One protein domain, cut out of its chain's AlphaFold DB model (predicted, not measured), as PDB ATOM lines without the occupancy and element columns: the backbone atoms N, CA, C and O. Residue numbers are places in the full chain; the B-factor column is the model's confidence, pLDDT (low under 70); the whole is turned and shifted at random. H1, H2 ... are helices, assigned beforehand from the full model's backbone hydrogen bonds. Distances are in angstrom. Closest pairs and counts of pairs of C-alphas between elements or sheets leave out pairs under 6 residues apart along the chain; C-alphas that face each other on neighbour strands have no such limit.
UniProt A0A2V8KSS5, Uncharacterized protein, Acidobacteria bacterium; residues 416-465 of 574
ATOM      1  N   ALA A 416     166.120 187.317 169.732       89.50
ATOM      2  CA  ALA A 416     165.931 187.947 171.038       89.50
ATOM      3  C   ALA A 416     167.050 188.937 171.409       89.50
ATOM      4  O   ALA A 416     166.878 189.731 172.329       89.50
ATOM      5  N   LYS A 417     168.194 188.893 170.714       90.69
ATOM      6  CA  LYS A 417     169.366 189.749 170.982       90.69
ATOM      7  C   LYS A 417     169.342 191.067 170.206       90.69
ATOM      8  O   LYS A 417     170.225 191.902 170.374       90.69
ATOM      9  N   VAL A 418     168.375 191.233 169.310       91.50
ATOM     10  CA  VAL A 418     168.311 192.362 168.383       91.50
ATOM     11  C   VAL A 418     167.804 193.602 169.111       91.50
ATOM     12  O   VAL A 418     166.690 193.620 169.622       91.50
ATOM     13  N   GLU A 419     168.602 194.669 169.108       86.94
ATOM     14  CA  GLU A 419     168.202 195.957 169.693       86.94
ATOM     15  C   GLU A 419     167.245 196.736 168.783       86.94
ATOM     16  O   GLU A 419     166.359 197.451 169.251       86.94
ATOM     17  N   LYS A 420     167.422 196.603 167.462       89.00
ATOM     18  CA  LYS A 420     166.615 197.290 166.453       89.00
ATOM     19  C   LYS A 420     166.267 196.355 165.303       89.00
ATOM     20  O   LYS A 420     167.148 195.871 164.596       89.00
ATOM     21  N   TYR A 421     164.971 196.150 165.103       91.31
ATOM     22  CA  TYR A 421     164.448 195.301 164.042       91.31
ATOM     23  C   TYR A 421     164.323 196.051 162.715       91.31
ATOM     24  O   TYR A 421     163.948 197.223 162.673       91.31
ATOM     25  N   GLU A 422     164.581 195.336 161.622       90.38
ATOM     26  CA  GLU A 422     164.073 195.703 160.303       90.38
ATOM     27  C   GLU A 422     162.650 195.145 160.183       90.38
ATOM     28  O   GLU A 422     162.433 193.936 160.305       90.38
ATOM     29  N   TRP A 423     161.657 196.004 159.969       91.00
ATOM     30  CA  TRP A 423     160.254 195.588 159.924       91.00
ATOM     31  C   TRP A 423     159.874 195.007 158.560       91.00
ATOM     32  O   TRP A 423     159.326 195.679 157.691       91.00
ATOM     33  N   ASN A 424     160.190 193.729 158.375       85.44
ATOM     34  CA  ASN A 424     159.922 192.964 157.160       85.44
ATOM     35  C   ASN A 424     159.223 191.624 157.480       85.44
ATOM     36  O   ASN A 424     158.951 191.303 158.641       85.44
ATOM     37  N   ALA A 425     158.952 190.826 156.442       84.25
ATOM     38  CA  ALA A 425     158.301 189.521 156.575       84.25
ATOM     39  C   ALA A 425     159.072 188.546 157.485       84.25
ATOM     40  O   ALA A 425     158.452 187.780 158.216       84.25
ATOM     41  N   ARG A 426     160.415 188.602 157.520       90.81
ATOM     42  CA  ARG A 426     161.223 187.731 158.394       90.81
ATOM     43  C   ARG A 426     160.972 188.035 159.864       90.81
ATOM     44  O   ARG A 426     160.782 187.112 160.649       90.81
ATOM     45  N   THR A 427     160.931 189.316 160.224       93.19
ATOM     46  CA  THR A 427     160.616 189.763 161.590       93.19
ATOM     47  C   THR A 427     159.198 189.365 161.981       93.19
ATOM     48  O   THR A 427     158.983 188.892 163.096       93.19
ATOM     49  N   ALA A 428     158.242 189.477 161.054       91.62
ATOM     50  CA  ALA A 428     156.869 189.046 161.291       91.62
ATOM     51  C   ALA A 428     156.759 187.529 161.519       91.62
ATOM     52  O   ALA A 428     156.216 187.096 162.534       91.62
ATOM     53  N   TYR A 429     157.344 186.713 160.637       92.31
ATOM     54  CA  TYR A 429     157.364 185.258 160.795       92.31
ATOM     55  C   TYR A 429     158.103 184.817 162.058       92.31
ATOM     56  O   TYR A 429     157.640 183.899 162.735       92.31
ATOM     57  N   ALA A 430     159.206 185.481 162.413       94.69
ATOM     58  CA  ALA A 430     159.946 185.208 163.639       94.69
ATOM     59  C   ALA A 430     159.091 185.510 164.880       94.69
ATOM     60  O   ALA A 430     158.989 184.671 165.774       94.69
ATOM     61  N   ALA A 431     158.395 186.651 164.900       94.38
ATOM     62  CA  ALA A 431     157.473 187.000 165.976       94.38
ATOM     63  C   ALA A 431     156.347 185.966 166.126       94.38
ATOM     64  O   ALA A 431     156.040 185.557 167.242       94.38
ATOM     65  N   CYS A 432     155.784 185.471 165.018       91.62
ATOM     66  CA  CYS A 432     154.749 184.434 165.046       91.62
ATOM     67  C   CYS A 432     155.225 183.081 165.587       91.62
ATOM     68  O   CYS A 432     154.391 182.250 165.946       91.62
ATOM     69  N   ARG A 433     156.539 182.845 165.644       91.38
ATOM     70  CA  ARG A 433     157.119 181.637 166.243       91.38
ATOM     71  C   ARG A 433     157.396 181.763 167.734       91.38
ATOM     72  O   ARG A 433     157.665 180.746 168.372       91.38
ATOM     73  N   LEU A 434     157.376 182.974 168.283       92.00
ATOM     74  CA  LEU A 434     157.561 183.159 169.713       92.00
ATOM     75  C   LEU A 434     156.373 182.589 170.488       92.00
ATOM     76  O   LEU A 434     155.232 182.593 170.025       92.00
ATOM     77  N   HIS A 435     156.643 182.148 171.716       89.62
ATOM     78  CA  HIS A 435     155.580 181.818 172.663       89.62
ATOM     79  C   HIS A 435     154.728 183.054 173.001       89.62
ATOM     80  O   HIS A 435     153.528 182.934 173.236       89.62
ATOM     81  N   ASP A 436     155.351 184.235 173.003       93.81
ATOM     82  CA  ASP A 436     154.694 185.521 173.203       93.81
ATOM     83  C   ASP A 436     155.246 186.579 172.230       93.81
ATOM     84  O   ASP A 436     156.390 187.018 172.343       93.81
ATOM     85  N   ALA A 437     154.419 186.991 171.268       95.25
ATOM     86  CA  ALA A 437     154.724 188.027 170.286       95.25
ATOM     87  C   ALA A 437     154.440 189.452 170.799       95.25
ATOM     88  O   ALA A 437     154.740 190.419 170.094       95.25
ATOM     89  N   THR A 438     153.885 189.608 172.011       96.38
ATOM     90  CA  THR A 438     153.519 190.909 172.602       96.38
ATOM     91  C   THR A 438     154.614 191.972 172.495       96.38
ATOM     92  O   THR A 438     154.324 193.041 171.950       96.38
ATOM     93  N   PRO A 439     155.863 191.726 172.948       95.12
ATOM     94  CA  PRO A 439     156.893 192.764 172.922       95.12
ATOM     95  C   PRO A 439     157.234 193.209 171.495       95.12
ATOM     96  O   PRO A 439     157.461 194.392 171.255       95.12
ATOM     97  N   ILE A 440     157.216 192.287 170.530       96.25
ATOM     98  CA  ILE A 440     157.537 192.607 169.137       96.25
ATOM     99  C   ILE A 440     156.427 193.445 168.499       96.25
ATOM    100  O   ILE A 440     156.725 194.415 167.808       96.25
ATOM    101  N   ILE A 441     155.156 193.121 168.761       96.12
ATOM    102  CA  ILE A 441     154.016 193.904 168.262       96.12
ATOM    103  C   ILE A 441     154.038 195.321 168.849       96.12
ATOM    104  O   ILE A 441     153.837 196.286 168.115       96.12
ATOM    105  N   GLU A 442     154.307 195.469 170.151       96.44
ATOM    106  CA  GLU A 442     154.416 196.783 170.799       96.44
ATOM    107  C   GLU A 442     155.553 197.626 170.198       96.44
ATOM    108  O   GLU A 442     155.341 198.797 169.874       96.44
ATOM    109  N   LEU A 443     156.735 197.030 169.996       95.75
ATOM    110  CA  LEU A 443     157.873 197.694 169.351       95.75
ATOM    111  C   LEU A 443     157.561 198.093 167.902       95.75
ATOM    112  O   LEU A 443     157.890 199.205 167.487       95.75
ATOM    113  N   ALA A 444     156.891 197.222 167.146       95.81
ATOM    114  CA  ALA A 444     156.513 197.486 165.763       95.81
ATOM    115  C   ALA A 444     155.482 198.621 165.658       95.81
ATOM    116  O   ALA A 444     155.646 199.526 164.844       95.81
ATOM    117  N   LEU A 445     154.459 198.633 166.522       95.19
ATOM    118  CA  LEU A 445     153.475 199.721 166.598       95.19
ATOM    119  C   LEU A 445     154.110 201.055 167.019       95.19
ATOM    120  O   LEU A 445     153.649 202.116 166.603       95.19
ATOM    121  N   ALA A 446     155.165 201.025 167.835       93.25
ATOM    122  CA  ALA A 446     155.904 202.226 168.215       93.25
ATOM    123  C   ALA A 446     156.830 202.751 167.097       93.25
ATOM    124  O   ALA A 446     157.229 203.917 167.138       93.25
ATOM    125  N   SER A 447     157.168 201.926 166.099       93.12
ATOM    126  CA  SER A 447     158.041 202.308 164.985       93.12
ATOM    127  C   SER A 447     157.271 202.949 163.830       93.12
ATOM    128  O   SER A 447     156.154 202.556 163.499       93.12
ATOM    129  N   LYS A 448     157.897 203.911 163.140       87.62
ATOM    130  CA  LYS A 448     157.283 204.610 161.990       87.62
ATOM    131  C   LYS A 448     157.010 203.688 160.796       87.62
ATOM    132  O   LYS A 448     156.081 203.928 160.033       87.62
ATOM    133  N   ASP A 449     157.827 202.658 160.645       89.69
ATOM    134  CA  ASP A 449     157.868 201.689 159.550       89.69
ATOM    135  C   ASP A 449     157.433 200.277 159.983       89.69
ATOM    136  O   ASP A 449     157.509 199.348 159.189       89.69
ATOM    137  N   GLY A 450     156.949 200.100 161.220       90.94
ATOM    138  CA  GLY A 450     156.606 198.780 161.761       90.94
ATOM    139  C   GLY A 450     155.234 198.236 161.361       90.94
ATOM    140  O   GLY A 450     154.978 197.041 161.512       90.94
ATOM    141  N   LEU A 451     154.356 199.074 160.805       89.88
ATOM    142  CA  LEU A 451     152.986 198.692 160.452       89.88
ATOM    143  C   LEU A 451     152.885 197.485 159.489       89.88
ATOM    144  O   LEU A 451     152.045 196.617 159.744       89.88
ATOM    145  N   PRO A 452     153.713 197.358 158.430       85.75
ATOM    146  CA  PRO A 452     153.697 196.172 157.572       85.75
ATOM    147  C   PRO A 452     154.003 194.884 158.345       85.75
ATOM    148  O   PRO A 452     153.341 193.872 158.132       85.75
ATOM    149  N   ALA A 453     154.942 194.926 159.298       88.75
ATOM    150  CA  ALA A 453     155.240 193.777 160.145       88.75
ATOM    151  C   ALA A 453     154.069 193.455 161.085       88.75
ATOM    152  O   ALA A 453     153.708 192.294 161.199       88.75
ATOM    153  N   VAL A 454     153.419 194.449 161.703       92.44
ATOM    154  CA  VAL A 454     152.218 194.218 162.540       92.44
ATOM    155  C   VAL A 454     151.093 193.563 161.739       92.44
ATOM    156  O   VAL A 454     150.450 192.631 162.217       92.44
ATOM    157  N   THR A 455     150.878 194.045 160.516       87.62
ATOM    158  CA  THR A 455     149.874 193.529 159.576       87.62
ATOM    159  C   THR A 455     150.124 192.046 159.292       87.62
ATOM    160  O   THR A 455     149.221 191.227 159.454       87.62
ATOM    161  N   GLU A 456     151.370 191.693 158.964       85.19
ATOM    162  CA  GLU A 456     151.780 190.309 158.714       85.19
ATOM    163  C   GLU A 456     151.754 189.446 159.987       85.19
ATOM    164  O   GLU A 456     151.398 188.272 159.945       85.19
ATOM    165  N   ILE A 457     152.086 190.006 161.152       90.94
ATOM    166  CA  ILE A 457     152.024 189.284 162.428       90.94
ATOM    167  C   ILE A 457     150.574 188.901 162.733       90.94
ATOM    168  O   ILE A 457     150.284 187.726 162.953       90.94
ATOM    169  N   LEU A 458     149.646 189.866 162.711       88.69
ATOM    170  CA  LEU A 458     148.239 189.622 163.039       88.69
ATOM    171  C   LEU A 458     147.565 188.662 162.055       88.69
ATOM    172  O   LEU A 458     146.820 187.788 162.504       88.69
ATOM    173  N   SER A 459     147.878 188.760 160.757       81.88
ATOM    174  CA  SER A 459     147.344 187.851 159.734       81.88
ATOM    175  C   SER A 459     147.766 186.394 159.955       81.88
ATOM    176  O   SER A 459     147.065 185.473 159.545       81.88
ATOM    177  N   ASN A 460     148.878 186.162 160.660       81.06
ATOM    178  CA  ASN A 460     149.404 184.832 160.951       81.06
ATOM    179  C   ASN A 460     148.985 184.272 162.321       81.06
ATOM    180  O   ASN A 460     149.473 183.209 162.711       81.06
ATOM    181  N   SER A 461     148.042 184.917 163.021       82.00
ATOM    182  CA  SER A 461     147.461 184.446 164.292       82.00
ATOM    183  C   SER A 461     148.506 184.010 165.343       82.00
ATOM    184  O   SER A 461     148.541 182.840 165.735       82.00
ATOM    185  N   PRO A 462     149.357 184.934 165.821       89.25
ATOM    186  CA  PRO A 462     150.391 184.647 166.803       89.25
ATOM    187  C   PRO A 462     149.808 184.512 168.212       89.25
ATOM    188  O   PRO A 462     148.698 184.969 168.496       89.25
ATOM    189  N   SER A 463     150.598 183.947 169.121       90.50
ATOM    190  CA  SER A 463     150.327 184.013 170.559       90.50
ATOM    191  C   SER A 463     150.777 185.368 171.110       90.50
ATOM    192  O   SER A 463     151.925 185.752 170.913       90.50
ATOM    193  N   PHE A 464     149.890 186.098 171.787       94.50
ATOM    194  CA  PHE A 464     150.207 187.360 172.468       94.50
ATOM    195  C   PHE A 464     149.200 187.671 173.587       94.50
ATOM    196  O   PHE A 464     148.085 187.138 173.627       94.50
ATOM    197  N   GLU A 465     149.568 188.585 174.480       96.06
ATOM    198  CA  GLU A 465     148.722 189.112 175.544       96.06
ATOM    199  C   GLU A 465     147.717 190.130 174.994       96.06
ATOM    200  O   GLU A 465     148.000 191.319 174.830       96.06
TER     201      GLU A 465
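What this domain is: This is residues 416 to 465 of the 574 residues of an uncharacterized protein of Acidobacteria bacterium (UniProt A0A2V8KSS5). Three short helices of equal residue count make a small, compact bundle, their centres at the corners of a triangle; H3 packs on both H1 and H2, while H1 and H2 come together more loosely. The chain runs one way in H1, back in H2, and the first way again in H3, with unnamed stretches before H1 and after H3. The printed part has 50 residues, 27 of them in the named helices H1, H2 and H3, in that order; it has no named strand, and the class is all helix. It is compact, with a radius of gyration of the C-alphas of 9.4 A, and rounded, spanning 23 by 23 by 19 A.

How they stand to each other: Go from Ala 416 to H1, residues 425 to 433, then to H2, residues 438 to 446: they are close but not clearly touching, their closest C-alphas, those of Ala 431 and Ile 440, 6.4 A apart. They run opposite ways at a shallow tilt of 30 degrees. Next comes H3, residues 451 to 459, which touches H2; the closest C-alphas are those of Ile 441 and Val 454, 6.0 A apart. H2 and H3 form a helical hairpin, running opposite ways at a shallow tilt of 34 degrees, only just short of steep. H3 also touches H1, the closest C-alphas being those of Ala 428 and Ile 457, at 5.0 A. These two run the same way at a steep tilt of 41 degrees. In H1, H2 and H3 every O i to N i+4 pair is within hydrogen-bond range.

Where its parts are: Find C-alpha 425 at (158.301, 189.521, 156.575); from there H1 runs 12.5 A to C-alpha 433. H2 begins at C-alpha 438, at (153.519, 190.909, 172.602), and runs 12.4 A to C-alpha 446. H3 runs 12.2 A from C-alpha 451 to C-alpha 459 at (147.344, 187.851, 159.734).

The domain as a whole: Look at His 435 and Lys 448 for the two C-alphas farthest apart, 25.2 A. The printed part has no cut, and the links H1 to H2 and H2 to H3 are tight. The mean pLDDT of the printed part is 90.9, and no printed residue is under 70.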